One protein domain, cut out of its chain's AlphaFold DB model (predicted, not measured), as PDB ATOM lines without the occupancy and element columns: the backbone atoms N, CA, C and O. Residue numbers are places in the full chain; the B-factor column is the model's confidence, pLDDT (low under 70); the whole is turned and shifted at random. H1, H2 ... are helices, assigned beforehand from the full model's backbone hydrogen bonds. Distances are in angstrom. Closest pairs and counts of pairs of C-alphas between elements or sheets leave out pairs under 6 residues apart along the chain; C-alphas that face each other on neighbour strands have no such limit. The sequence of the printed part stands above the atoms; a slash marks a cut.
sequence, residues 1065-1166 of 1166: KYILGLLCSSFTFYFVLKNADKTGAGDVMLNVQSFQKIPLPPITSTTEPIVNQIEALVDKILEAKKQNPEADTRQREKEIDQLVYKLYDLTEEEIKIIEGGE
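AT A GLANCE: This is residues 1065 to 1166 of the 1166 residues of a protein of Bacteroidales bacterium (UniProt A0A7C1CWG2). The longest helix, H4, and the helix after it, H5, fold into a helical hairpin that makes one end of the domain, and H1 packs on both of them about perpendicular. H2 leads on from H1 away from the hairpin, H6 packs on H2, and a long loop beyond H2 turns back through the short H3 toward H4. The printed part has 102 residues with six named helices, H1 to H6 in order along the chain, and no named strand; the class is all helix. The whole is compact, with a radius of gyration of the C-alphas of 14.6 A, and spans 38 by 34 by 32 A.

IN THESE COORDINATES: H4, residues 1112 to 1131, measures 28.9 A from its first C-alpha at (320.473, 382.929, 323.945) to its last at (315.192, 358.915, 308.705). H5, residues 1138 to 1151, measures 19.9 A. H1, residues 1065 to 1072, begins at C-alpha (313.277, 376.081, 314.932) and measures 10.6 A. H2, residues 1074 to 1083, measures 14.3 A; H6, residues 1156 to 1163, measures 10.4 A and ends at C-alpha (302.553, 368.242, 333.287). H3, residues 1096 to 1099, measures 5.0 A.

HOW THE PARTS SIT: H5 is the hub, touching H1, H2 and H4. H4 and H5 form a helical hairpin at a shallow tilt of 19 degrees, opposite ways; their closest C-alphas, of Ile 1118 and Ile 1144, are 5.8 A apart. H1 touches H4, at residues 1115 to 1123 alone, about perpendicular at 76 degrees, with the closest C-alphas, of Tyr 1066 and Glu 1119, 5.3 A apart. H1 and H5 only just touch, with 3 pairs of C-alphas within 8 A, the closest those of Gly 1069 and Ile 1144 at 6.9 A. H2 touches H5, at residues 1145 to 1149 alone, with the C-alphas of Ser 1074 and Asp 1145 closest at 6.3 A. H6 touches H2, closest at the C-alphas of Tyr 1078 and Ile 1162, 5.7 A apart. H3 touches no helix. In H1, H2, H4, H5 and H6 every O i to N i+4 pair is within hydrogen-bond range; H3 is too short for such a pair.

THE WHOLE: The C-alphas of Gly 1088 and Ser 1109 are the two farthest apart, at 44.2 A. The printed part has no cut and ends at the chain's last residue, 1166. The links H2 to H3 and H3 to H4 are long, 12 residues each; in the first, residues 1085 to 1086 pair antiparallel with residues 1092 to 1093. The mean pLDDT of the printed part is 86.2; it is under 70 at residue 1083, residues 1085 to 1090 and residues 1164 to 1166.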
ATOM      1  N   LYS A1065     312.876 377.251 314.133       95.06
ATOM      2  CA  LYS A1065     313.277 376.081 314.932       95.06
ATOM      3  C   LYS A1065     313.048 376.300 316.419       95.06
ATOM      4  O   LYS A1065     312.409 375.459 317.051       95.06
ATOM      5  N   TYR A1066     313.499 377.435 316.955       95.44
ATOM      6  CA  TYR A1066     313.224 377.808 318.337       95.44
ATOM      7  C   TYR A1066     311.717 377.822 318.617       95.44
ATOM      8  O   TYR A1066     311.250 377.141 319.531       95.44
ATOM      9  N   ILE A1067     310.933 378.498 317.770       94.62
ATOM     10  CA  ILE A1067     309.481 378.566 317.949       94.62
ATOM     11  C   ILE A1067     308.845 377.170 317.819       94.62
ATOM     12  O   ILE A1067     307.969 376.836 318.610       94.62
ATOM     13  N   LEU A1068     309.283 376.318 316.883       95.31
ATOM     14  CA  LEU A1068     308.785 374.939 316.781       95.31
ATOM     15  C   LEU A1068     309.046 374.129 318.060       95.31
ATOM     16  O   LEU A1068     308.158 373.396 318.500       95.31
ATOM     17  N   GLY A1069     310.236 374.269 318.654       94.75
ATOM     18  CA  GLY A1069     310.586 373.641 319.928       94.75
ATOM     19  C   GLY A1069     309.634 374.062 321.045       94.75
ATOM     20  O   GLY A1069     309.054 373.210 321.714       94.75
ATOM     21  N   LEU A1070     309.380 375.368 321.164       93.50
ATOM     22  CA  LEU A1070     308.417 375.908 322.122       93.50
ATOM     23  C   LEU A1070     306.989 375.422 321.855       93.50
ATOM     24  O   LEU A1070     306.309 374.991 322.782       93.50
ATOM     25  N   LEU A1071     306.522 375.448 320.604       91.75
ATOM     26  CA  LEU A1071     305.153 375.054 320.254       91.75
ATOM     27  C   LEU A1071     304.867 373.573 320.521       91.75
ATOM     28  O   LEU A1071     303.723 373.204 320.778       91.75
ATOM     29  N   CYS A1072     305.897 372.731 320.459       91.69
ATOM     30  CA  CYS A1072     305.783 371.317 320.787       91.69
ATOM     31  C   CYS A1072     305.974 371.021 322.286       91.69
ATOM     32  O   CYS A1072     305.697 369.898 322.701       91.69
ATOM     33  N   SER A1073     306.404 371.987 323.100       91.31
ATOM     34  CA  SER A1073     306.601 371.779 324.540       91.31
ATOM     35  C   SER A1073     305.286 371.560 325.293       91.31
ATOM     36  O   SER A1073     304.240 372.105 324.920       91.31
ATOM     37  N   SER A1074     305.351 370.812 326.392       88.00
ATOM     38  CA  SER A1074     304.234 370.565 327.313       88.00
ATOM     39  C   SER A1074     303.621 371.875 327.828       88.00
ATOM     40  O   SER A1074     302.399 372.005 327.915       88.00
ATOM     41  N   PHE A1075     304.456 372.901 328.022       85.50
ATOM     42  CA  PHE A1075     304.044 374.273 328.323       85.50
ATOM     43  C   PHE A1075     303.037 374.841 327.306       85.50
ATOM     44  O   PHE A1075     301.965 375.313 327.693       85.50
ATOM     45  N   THR A1076     303.345 374.791 326.003       80.62
ATOM     46  CA  THR A1076     302.446 375.355 324.983       80.62
ATOM     47  C   THR A1076     301.141 374.575 324.924       80.62
ATOM     48  O   THR A1076     300.078 375.179 324.783       80.62
ATOM     49  N   PHE A1077     301.188 373.247 325.060       81.81
ATOM     50  CA  PHE A1077     299.969 372.439 325.103       81.81
ATOM     51  C   PHE A1077     299.087 372.813 326.290       81.81
ATOM     52  O   PHE A1077     297.897 373.052 326.083       81.81
ATOM     53  N   TYR A1078     299.660 372.944 327.488       82.81
ATOM     54  CA  TYR A1078     298.942 373.424 328.666       82.81
ATOM     55  C   TYR A1078     298.308 374.798 328.408       82.81
ATOM     56  O   TYR A1078     297.092 374.960 328.552       82.81
ATOM     57  N   PHE A1079     299.090 375.775 327.937       79.44
ATOM     58  CA  PHE A1079     298.589 377.124 327.669       79.44
ATOM     59  C   PHE A1079     297.452 377.119 326.638       79.44
ATOM     60  O   PHE A1079     296.411 377.744 326.849       79.44
ATOM     61  N   VAL A1080     297.613 376.396 325.531       76.00
ATOM     62  CA  VAL A1080     296.617 376.342 324.458       76.00
ATOM     63  C   VAL A1080     295.353 375.605 324.906       76.00
ATOM     64  O   VAL A1080     294.259 376.107 324.668       76.00
ATOM     65  N   LEU A1081     295.462 374.476 325.611       72.81
ATOM     66  CA  LEU A1081     294.307 373.747 326.153       72.81
ATOM     67  C   LEU A1081     293.478 374.601 327.119       72.81
ATOM     68  O   LEU A1081     292.250 374.474 327.163       72.81
ATOM     69  N   LYS A1082     294.146 375.470 327.882       71.38
ATOM     70  CA  LYS A1082     293.511 376.343 328.871       71.38
ATOM     71  C   LYS A1082     292.951 377.634 328.276       71.38
ATOM     72  O   LYS A1082     292.056 378.197 328.897       71.38
ATOM     73  N   ASN A1083     293.398 378.084 327.097       68.94
ATOM     74  CA  ASN A1083     293.034 379.403 326.549       68.94
ATOM     75  C   ASN A1083     292.385 379.393 325.151       68.94
ATOM     76  O   ASN A1083     291.746 380.379 324.793       68.94
ATOM     77  N   ALA A1084     292.513 378.325 324.358       70.75
ATOM     78  CA  ALA A1084     291.923 378.261 323.019       70.75
ATOM     79  C   ALA A1084     290.444 377.839 323.033       70.75
ATOM     80  O   ALA A1084     289.963 377.196 323.970       70.75
ATOM     81  N   ASP A1085     289.733 378.195 321.961       67.06
ATOM     82  CA  ASP A1085     288.347 377.787 321.738       67.06
ATOM     83  C   ASP A1085     288.249 376.261 321.592       67.06
ATOM     84  O   ASP A1085     289.145 375.615 321.041       67.06
ATOM     85  N   LYS A1086     287.131 375.675 322.030       66.12
ATOM     86  CA  LYS A1086     286.807 374.261 321.802       66.12
ATOM     87  C   LYS A1086     285.604 374.136 320.869       66.12
ATOM     88  O   LYS A1086     284.736 375.004 320.812       66.12
ATOM     89  N   THR A1087     285.578 373.064 320.089       63.53
ATOM     90  CA  THR A1087     284.398 372.669 319.308       63.53
ATOM     91  C   THR A1087     283.368 372.001 320.222       63.53
ATOM     92  O   THR A1087     283.733 371.517 321.288       63.53
ATOM     93  N   GLY A1088     282.108 371.880 319.787       47.03
ATOM     94  CA  GLY A1088     281.066 371.191 320.571       47.03
ATOM     95  C   GLY A1088     281.332 369.697 320.830       47.03
ATOM     96  O   GLY A1088     280.636 369.083 321.624       47.03
ATOM     97  N   ALA A1089     282.342 369.102 320.182       54.66
ATOM     98  CA  ALA A1089     282.824 367.746 320.464       54.66
ATOM     99  C   ALA A1089     284.023 367.718 321.442       54.66
ATOM    100  O   ALA A1089     284.611 366.662 321.675       54.66
ATOM    101  N   GLY A1090     284.428 368.877 321.972       61.06
ATOM    102  CA  GLY A1090     285.555 369.045 322.891       61.06
ATOM    103  C   GLY A1090     286.932 369.215 322.231       61.06
ATOM    104  O   GLY A1090     287.905 369.461 322.942       61.06
ATOM    105  N   ASP A1091     287.047 369.121 320.898       72.69
ATOM    106  CA  ASP A1091     288.330 369.318 320.201       72.69
ATOM    107  C   ASP A1091     288.811 370.769 320.307       72.69
ATOM    108  O   ASP A1091     288.019 371.693 320.121       72.69
ATOM    109  N   VAL A1092     290.116 370.975 320.503       75.81
ATOM    110  CA  VAL A1092     290.718 372.314 320.508       75.81
ATOM    111  C   VAL A1092     290.716 372.901 319.098       75.81
ATOM    112  O   VAL A1092     291.120 372.243 318.135       75.81
ATOM    113  N   MET A1093     290.299 374.158 318.983       78.88
ATOM    114  CA  MET A1093     290.347 374.956 317.766       78.88
ATOM    115  C   MET A1093     291.372 376.084 317.919       78.88
ATOM    116  O   MET A1093     291.121 377.118 318.532       78.88
ATOM    117  N   LEU A1094     292.534 375.907 317.295       81.75
ATOM    118  CA  LEU A1094     293.598 376.901 317.248       81.75
ATOM    119  C   LEU A1094     293.465 377.765 315.987       81.75
ATOM    120  O   LEU A1094     294.089 377.512 314.953       81.75
ATOM    121  N   ASN A1095     292.616 378.790 316.059       75.56
ATOM    122  CA  ASN A1095     292.511 379.796 315.002       75.56
ATOM    123  C   ASN A1095     293.722 380.758 315.014       75.56
ATOM    124  O   ASN A1095     294.442 380.866 316.006       75.56
ATOM    125  N   VAL A1096     293.946 381.478 313.907       81.25
ATOM    126  CA  VAL A1096     295.097 382.395 313.753       81.25
ATOM    127  C   VAL A1096     295.124 383.477 314.839       81.25
ATOM    128  O   VAL A1096     296.194 383.791 315.350       81.25
ATOM    129  N   GLN A1097     293.962 384.005 315.235       74.75
ATOM    130  CA  GLN A1097     293.860 385.045 316.266       74.75
ATOM    131  C   GLN A1097     294.302 384.541 317.646       74.75
ATOM    132  O   GLN A1097     294.955 385.270 318.386       74.75
ATOM    133  N   SER A1098     293.965 383.297 317.988       74.94
ATOM    134  CA  SER A1098     294.356 382.659 319.248       74.94
ATOM    135  C   SER A1098     295.830 382.264 319.223       74.94
ATOM    136  O   SER A1098     296.550 382.496 320.189       74.94
ATOM    137  N   PHE A1099     296.306 381.748 318.087       84.81
ATOM    138  CA  PHE A1099     297.709 381.388 317.888       84.81
ATOM    139  C   PHE A1099     298.650 382.595 318.041       84.81
ATOM    140  O   PHE A1099     299.687 382.506 318.688       84.81
ATOM    141  N   GLN A1100     298.244 383.760 317.530       87.00
ATOM    142  CA  GLN A1100     298.972 385.028 317.657       87.00
ATOM    143  C   GLN A1100     299.135 385.533 319.101       87.00
ATOM    144  O   GLN A1100     300.005 386.368 319.358       87.00
ATOM    145  N   LYS A1101     298.301 385.061 320.035       83.50
ATOM    146  CA  LYS A1101     298.325 385.469 321.447       83.50
ATOM    147  C   LYS A1101     299.213 384.585 322.319       83.50
ATOM    148  O   LYS A1101     299.408 384.940 323.474       83.50
ATOM    149  N   ILE A1102     299.741 383.471 321.801       87.19
ATOM    150  CA  ILE A1102     300.595 382.570 322.584       87.19
ATOM    151  C   ILE A1102     301.838 383.354 323.049       87.19
ATOM    152  O   ILE A1102     302.574 383.861 322.195       87.19
ATOM    153  N   PRO A1103     302.061 383.497 324.367       88.88
ATOM    154  CA  PRO A1103     303.210 384.206 324.904       88.88
ATOM    155  C   PRO A1103     304.422 383.278 324.856       88.88
ATOM    156  O   PRO A1103     304.391 382.220 325.474       88.88
ATOM    157  N   LEU A1104     305.477 383.663 324.134       91.56
ATOM    158  CA  LEU A1104     306.727 382.901 324.023       91.56
ATOM    159  C   LEU A1104     307.899 383.678 324.642       91.56
ATOM    160  O   LEU A1104     307.941 384.903 324.497       91.56
ATOM    161  N   PRO A1105     308.865 383.017 325.301       91.31
ATOM    162  CA  PRO A1105     309.957 383.703 325.977       91.31
ATOM    163  C   PRO A1105     310.886 384.391 324.959       91.31
ATOM    164  O   PRO A1105     311.343 383.732 324.014       91.31
ATOM    165  N   PRO A1106     311.152 385.705 325.110       89.31
ATOM    166  CA  PRO A1106     311.951 386.470 324.159       89.31
ATOM    167  C   PRO A1106     313.420 386.028 324.152       89.31
ATOM    168  O   PRO A1106     313.957 385.543 325.151       89.31
ATOM    169  N   ILE A1107     314.085 386.246 323.017       90.56
ATOM    170  CA  ILE A1107     315.529 386.031 322.880       90.56
ATOM    171  C   ILE A1107     316.247 387.276 323.411       90.56
ATOM    172  O   ILE A1107     316.099 388.372 322.871       90.56
ATOM    173  N   THR A1108     317.009 387.100 324.483       88.56
ATOM    174  CA  THR A1108     317.875 388.105 325.101       88.56
ATOM    175  C   THR A1108     319.284 387.532 325.221       88.56
ATOM    176  O   THR A1108     319.479 386.323 325.111       88.56
ATOM    177  N   SER A1109     320.272 388.374 325.523       85.88
ATOM    178  CA  SER A1109     321.650 387.917 325.766       85.88
ATOM    179  C   SER A1109     321.757 386.868 326.880       85.88
ATOM    180  O   SER A1109     322.668 386.045 326.876       85.88
ATOM    181  N   THR A1110     320.824 386.870 327.836       87.94
ATOM    182  CA  THR A1110     320.771 385.890 328.927       87.94
ATOM    183  C   THR A1110     320.104 384.573 328.526       87.94
ATOM    184  O   THR A1110     320.483 383.530 329.055       87.94
ATOM    185  N   THR A1111     319.133 384.587 327.606       90.75
ATOM    186  CA  THR A1111     318.403 383.378 327.181       90.75
ATOM    187  C   THR A1111     319.007 382.706 325.949       90.75
ATOM    188  O   THR A1111     318.776 381.517 325.735       90.75
ATOM    189  N   GLU A1112     319.836 383.411 325.178       92.81
ATOM    190  CA  GLU A1112     320.473 382.929 323.945       92.81
ATOM    191  C   GLU A1112     321.182 381.559 324.076       92.81
ATOM    192  O   GLU A1112     320.971 380.700 323.214       92.81
ATOM    193  N   PRO A1113     321.928 381.241 325.159       94.88
ATOM    194  CA  PRO A1113     322.517 379.909 325.320       94.88
ATOM    195  C   PRO A1113     321.482 378.780 325.422       94.88
ATOM    196  O   PRO A1113     321.737 377.668 324.961       94.88
ATOM    197  N   ILE A1114     320.320 379.050 326.026       94.88
ATOM    198  CA  ILE A1114     319.217 378.087 326.153       94.88
ATOM    199  C   ILE A1114     318.493 377.939 324.810       94.88
ATOM    200  O   ILE A1114     318.187 376.820 324.402       94.88
ATOM    201  N   VAL A1115     318.282 379.047 324.092       94.31
ATOM    202  CA  VAL A1115     317.700 379.061 322.738       94.31
ATOM    203  C   VAL A1115     318.505 378.157 321.801       94.31
ATOM    204  O   VAL A1115     317.942 377.250 321.191       94.31
ATOM    205  N   ASN A1116     319.831 378.318 321.779       95.62
ATOM    206  CA  ASN A1116     320.727 377.507 320.949       95.62
ATOM    207  C   ASN A1116     320.663 376.008 321.297       95.62
ATOM    208  O   ASN A1116     320.735 375.155 320.409       95.62
ATOM    209  N   GLN A1117     320.494 375.663 322.579       97.19
ATOM    210  CA  GLN A1117     320.306 374.270 323.003       97.19
ATOM    211  C   GLN A1117     318.978 373.696 322.499       97.19
ATOM    212  O   GLN A1117     318.956 372.570 321.999       97.19
ATOM    213  N   ILE A1118     317.889 374.468 322.586       97.25
ATOM    214  CA  ILE A1118     316.576 374.061 322.068       97.25
ATOM    215  C   ILE A1118     316.657 373.827 320.557       97.25
ATOM    216  O   ILE A1118     316.218 372.780 320.086       97.25
ATOM    217  N   GLU A1119     317.259 374.739 319.793       96.88
ATOM    218  CA  GLU A1119     317.390 374.580 318.340       96.88
ATOM    219  C   GLU A1119     318.225 373.353 317.958       96.88
ATOM    220  O   GLU A1119     317.821 372.582 317.085       96.88
ATOM    221  N   ALA A1120     319.330 373.098 318.665       97.38
ATOM    222  CA  ALA A1120     320.151 371.910 318.448       97.38
ATOM    223  C   ALA A1120     319.398 370.600 318.759       97.38
ATOM    224  O   ALA A1120     319.606 369.584 318.089       97.38
ATOM    225  N   LEU A1121     318.523 370.597 319.771       97.75
ATOM    226  CA  LEU A1121     317.656 369.455 320.074       97.75
ATOM    227  C   LEU A1121     316.585 369.263 318.997       97.75
ATOM    228  O   LEU A1121     316.379 368.133 318.553       97.75
ATOM    229  N   VAL A1122     315.959 370.348 318.531       97.00
ATOM    230  CA  VAL A1122     314.991 370.315 317.425       97.00
ATOM    231  C   VAL A1122     315.640 369.748 316.163       97.00
ATOM    232  O   VAL A1122     315.063 368.855 315.551       97.00
ATOM    233  N   ASP A1123     316.859 370.159 315.814       96.38
ATOM    234  CA  ASP A1123     317.578 369.617 314.654       96.38
ATOM    235  C   ASP A1123     317.813 368.104 314.760       96.38
ATOM    236  O   ASP A1123     317.560 367.362 313.806       96.38
ATOM    237  N   LYS A1124     318.216 367.615 315.939       96.56
ATOM    238  CA  LYS A1124     318.374 366.172 316.190       96.56
ATOM    239  C   LYS A1124     317.050 365.414 316.062       96.56
ATOM    240  O   LYS A1124     317.040 364.293 315.558       96.56
ATOM    241  N   ILE A1125     315.945 366.001 316.527       96.75
ATOM    242  CA  ILE A1125     314.599 365.416 316.417       96.75
ATOM    243  C   ILE A1125     314.169 365.355 314.948       96.75
ATOM    244  O   ILE A1125     313.749 364.296 314.483       96.75
ATOM    245  N   LEU A1126     314.308 366.460 314.209       95.00
ATOM    246  CA  LEU A1126     313.936 366.546 312.797       95.00
ATOM    247  C   LEU A1126     314.734 365.552 311.942       95.00
ATOM    248  O   LEU A1126     314.149 364.875 311.099       95.00
ATOM    249  N   GLU A1127     316.042 365.412 312.175       94.62
ATOM    250  CA  GLU A1127     316.877 364.456 311.435       94.62
ATOM    251  C   GLU A1127     316.507 362.999 311.762       94.62
ATOM    252  O   GLU A1127     316.342 362.189 310.850       94.62
ATOM    253  N   ALA A1128     316.267 362.670 313.039       94.62
ATOM    254  CA  ALA A1128     315.811 361.334 313.431       94.62
ATOM    255  C   ALA A1128     314.455 360.979 312.793       94.62
ATOM    256  O   ALA A1128     314.295 359.894 312.234       94.62
ATOM    257  N   LYS A1129     313.495 361.914 312.822       93.19
ATOM    258  CA  LYS A1129     312.154 361.735 312.244       93.19
ATOM    259  C   LYS A1129     312.150 361.683 310.718       93.19
ATOM    260  O   LYS A1129     311.296 361.030 310.126       93.19
ATOM    261  N   LYS A1130     313.106 362.347 310.071       89.75
ATOM    262  CA  LYS A1130     313.309 362.275 308.622       89.75
ATOM    263  C   LYS A1130     313.824 360.902 308.182       89.75
ATOM    264  O   LYS A1130     313.422 360.435 307.121       89.75
ATOM    265  N   GLN A1131     314.691 360.269 308.974       90.44
ATOM    266  CA  GLN A1131     315.192 358.915 308.705       90.44
ATOM    267  C   GLN A1131     314.143 357.845 309.026       90.44
ATOM    268  O   GLN A1131     313.958 356.907 308.255       90.44
ATOM    269  N   ASN A1132     313.440 358.002 310.148       91.44
ATOM    270  CA  ASN A1132     312.347 357.133 310.557       91.44
ATOM    271  C   ASN A1132     311.227 357.969 311.211       91.44
ATOM    272  O   ASN A1132     311.407 358.427 312.342       91.44
ATOM    273  N   PRO A1133     310.056 358.134 310.563       88.56
ATOM    274  CA  PRO A1133     308.918 358.870 311.131       88.56
ATOM    275  C   PRO A1133     308.487 358.389 312.530       88.56
ATOM    276  O   PRO A1133     308.045 359.183 313.366       88.56
ATOM    277  N   GLU A1134     308.710 357.108 312.830       89.25
ATOM    278  CA  GLU A1134     308.377 356.470 314.107       89.25
ATOM    279  C   GLU A1134     309.523 356.510 315.136       89.25
ATOM    280  O   GLU A1134     309.413 355.916 316.205       89.25
ATOM    281  N   ALA A1135     310.632 357.213 314.864       92.88
ATOM    282  CA  ALA A1135     311.758 357.314 315.797       92.88
ATOM    283  C   ALA A1135     311.317 357.864 317.167       92.88
ATOM    284  O   ALA A1135     310.617 358.877 317.228       92.88
ATOM    285  N   ASP A1136     311.745 357.240 318.266       92.25
ATOM    286  CA  ASP A1136     311.432 357.731 319.610       92.25
ATOM    287  C   ASP A1136     312.271 358.973 319.944       92.25
ATOM    288  O   ASP A1136     313.503 358.931 320.016       92.25
ATOM    289  N   THR A1137     311.591 360.102 320.127       94.56
ATOM    290  CA  THR A1137     312.194 361.409 320.416       94.56
ATOM    291  C   THR A1137     311.841 361.936 321.804       94.56
ATOM    292  O   THR A1137     312.318 363.008 322.178       94.56
ATOM    293  N   ARG A1138     311.104 361.159 322.614       92.81
ATOM    294  CA  ARG A1138     310.543 361.595 323.906       92.81
ATOM    295  C   ARG A1138     311.585 362.135 324.884       92.81
ATOM    296  O   ARG A1138     311.331 363.140 325.534       92.81
ATOM    297  N   GLN A1139     312.768 361.519 324.956       94.50
ATOM    298  CA  GLN A1139     313.863 361.986 325.822       94.50
ATOM    299  C   GLN A1139     314.282 363.426 325.481       94.50
ATOM    300  O   GLN A1139     314.361 364.277 326.361       94.50
ATOM    301  N   ARG A1140     314.499 363.709 324.189       95.88
ATOM    302  CA  ARG A1140     314.932 365.031 323.708       95.88
ATOM    303  C   ARG A1140     313.825 366.068 323.861       95.88
ATOM    304  O   ARG A1140     314.101 367.219 324.162       95.88
ATOM    305  N   GLU A1141     312.576 365.657 323.671       94.31
ATOM    306  CA  GLU A1141     311.413 366.514 323.906       94.31
ATOM    307  C   GLU A1141     311.278 366.879 325.389       94.31
ATOM    308  O   GLU A1141     311.057 368.043 325.704       94.31
ATOM    309  N   LYS A1142     311.527 365.931 326.303       94.06
ATOM    310  CA  LYS A1142     311.576 366.204 327.745       94.06
ATOM    311  C   LYS A1142     312.722 367.151 328.113       94.06
ATOM    312  O   LYS A1142     312.555 368.009 328.971       94.06
ATOM    313  N   GLU A1143     313.882 367.032 327.464       96.38
ATOM    314  CA  GLU A1143     314.977 368.002 327.627       96.38
ATOM    315  C   GLU A1143     314.567 369.406 327.158       96.38
ATOM    316  O   GLU A1143     314.859 370.381 327.851       96.38
ATOM    317  N   ILE A1144     313.840 369.519 326.036       96.44
ATOM    318  CA  ILE A1144     313.259 370.794 325.591       96.44
ATOM    319  C   ILE A1144     312.297 371.335 326.654       96.44
ATOM    320  O   ILE A1144     312.443 372.492 327.030       96.44
ATOM    321  N   ASP A1145     311.381 370.522 327.189       95.06
ATOM    322  CA  ASP A1145     310.443 370.951 328.239       95.06
ATOM    323  C   ASP A1145     311.176 371.548 329.450       95.06
ATOM    324  O   ASP A1145     310.865 372.658 329.878       95.06
ATOM    325  N   GLN A1146     312.234 370.889 329.933       95.25
ATOM    326  CA  GLN A1146     313.045 371.393 331.049       95.25
ATOM    327  C   GLN A1146     313.742 372.725 330.735       95.25
ATOM    328  O   GLN A1146     313.853 373.595 331.602       95.25
ATOM    329  N   LEU A1147     314.215 372.911 329.502       96.19
ATOM    330  CA  LEU A1147     314.787 374.186 329.063       96.19
ATOM    331  C   LEU A1147     313.714 375.280 328.968       96.19
ATOM    332  O   LEU A1147     313.973 376.414 329.367       96.19
ATOM    333  N   VAL A1148     312.504 374.945 328.514       94.31
ATOM    334  CA  VAL A1148     311.368 375.877 328.471       94.31
ATOM    335  C   VAL A1148     310.947 376.299 329.873       94.31
ATOM    336  O   VAL A1148     310.760 377.490 330.109       94.31
ATOM    337  N   TYR A1149     310.870 375.375 330.828       94.50
ATOM    338  CA  TYR A1149     310.535 375.708 332.216       94.50
ATOM    339  C   TYR A1149     311.550 376.674 332.835       94.50
ATOM    340  O   TYR A1149     311.158 377.624 333.510       94.50
ATOM    341  N   LYS A1150     312.843 376.506 332.524       92.75
ATOM    342  CA  LYS A1150     313.897 377.447 332.937       92.75
ATOM    343  C   LYS A1150     313.724 378.838 332.329       92.75
ATOM    344  O   LYS A1150     313.971 379.820 333.017       92.75
ATOM    345  N   LEU A1151     313.284 378.942 331.072       92.69
ATOM    346  CA  LEU A1151     313.024 380.242 330.431       92.69
ATOM    347  C   LEU A1151     311.888 381.020 331.109       92.69
ATOM    348  O   LEU A1151     311.885 382.248 331.066       92.69
ATOM    349  N   TYR A1152     310.950 380.316 331.743       89.88
ATOM    350  CA  TYR A1152     309.853 380.901 332.516       89.88
ATOM    351  C   TYR A1152     310.109 380.946 334.027       89.88
ATOM    352  O   TYR A1152     309.226 381.388 334.761       89.88
ATOM    353  N   ASP A1153     311.287 380.517 334.490       90.25
ATOM    354  CA  ASP A1153     311.647 380.443 335.912       90.25
ATOM    355  C   ASP A1153     310.628 379.640 336.749       90.25
ATOM    356  O   ASP A1153     310.243 380.052 337.840       90.25
ATOM    357  N   LEU A1154     310.095 378.535 336.210       91.56
ATOM    358  CA  LEU A1154     309.002 377.789 336.849       91.56
ATOM    359  C   LEU A1154     309.456 376.978 338.072       91.56
ATOM    360  O   LEU A1154     310.508 376.339 338.037       91.56
ATOM    361  N   THR A1155     308.633 376.957 339.126       90.69
ATOM    362  CA  THR A1155     308.853 376.106 340.313       90.69
ATOM    363  C   THR A1155     308.407 374.662 340.071       90.69
ATOM    364  O   THR A1155     307.687 374.375 339.114       90.69
ATOM    365  N   GLU A1156     308.790 373.731 340.950       88.38
ATOM    366  CA  GLU A1156     308.356 372.330 340.840       88.38
ATOM    367  C   GLU A1156     306.828 372.177 340.919       88.38
ATOM    368  O   GLU A1156     306.252 371.363 340.197       88.38
ATOM    369  N   GLU A1157     306.151 372.975 341.747       84.69
ATOM    370  CA  GLU A1157     304.688 372.982 341.831       84.69
ATOM    371  C   GLU A1157     304.047 373.489 340.534       84.69
ATOM    372  O   GLU A1157     303.079 372.904 340.051       84.69
ATOM    373  N   GLU A1158     304.603 374.545 339.935       88.62
ATOM    374  CA  GLU A1158     304.137 375.086 338.653       88.62
ATOM    375  C   GLU A1158     304.345 374.087 337.506       88.62
ATOM    376  O   GLU A1158     303.472 373.937 336.649       88.62
ATOM    377  N   ILE A1159     305.466 373.358 337.512       90.00
ATOM    378  CA  ILE A1159     305.748 372.299 336.535       90.00
ATOM    379  C   ILE A1159     304.739 371.156 336.677       90.00
ATOM    380  O   ILE A1159     304.186 370.719 335.670       90.00
ATOM    381  N   LYS A1160     304.421 370.718 337.904       87.12
ATOM    382  CA  LYS A1160     303.391 369.687 338.135       87.12
ATOM    383  C   LYS A1160     302.024 370.090 337.579       87.12
ATOM    384  O   LYS A1160     301.326 369.250 337.020       87.12
ATOM    385  N   ILE A1161     301.648 371.366 337.681       84.81
ATOM    386  CA  ILE A1161     300.398 371.876 337.092       84.81
ATOM    387  C   ILE A1161     300.415 371.747 335.560       84.81
ATOM    388  O   ILE A1161     299.412 371.342 334.970       84.81
ATOM    389  N   ILE A1162     301.542 372.066 334.915       85.25
ATOM    390  CA  ILE A1162     301.699 371.983 333.452       85.25
ATOM    391  C   ILE A1162     301.696 370.537 332.965       85.25
ATOM    392  O   ILE A1162     301.040 370.228 331.970       85.25
ATOM    393  N   GLU A1163     302.420 369.656 333.655       85.12
ATOM    394  CA  GLU A1163     302.553 368.242 333.287       85.12
ATOM    395  C   GLU A1163     301.305 367.414 333.642       85.12
ATOM    396  O   GLU A1163     301.213 366.253 333.251       85.12
ATOM    397  N   GLY A1164     300.307 368.034 334.284       66.31
ATOM    398  CA  GLY A1164     299.002 367.435 334.549       66.31
ATOM    399  C   GLY A1164     298.997 366.527 335.772       66.31
ATOM    400  O   GLY A1164     298.499 365.416 335.659       66.31
ATOM    401  N   GLY A1165     299.550 367.025 336.888       39.88
ATOM    402  CA  GLY A1165     299.731 366.349 338.177       39.88
ATOM    403  C   GLY A1165     298.869 365.106 338.382       39.88
ATOM    404  O   GLY A1165     297.656 365.220 338.557       39.88
ATOM    405  N   GLU A1166     299.525 363.946 338.374       25.95
ATOM    406  CA  GLU A1166     299.027 362.758 339.074       25.95
ATOM    407  C   GLU A1166     299.185 362.929 340.588       25.95
ATOM    408  O   GLU A1166     300.249 363.440 341.025       25.95
TER     409      GLU A1166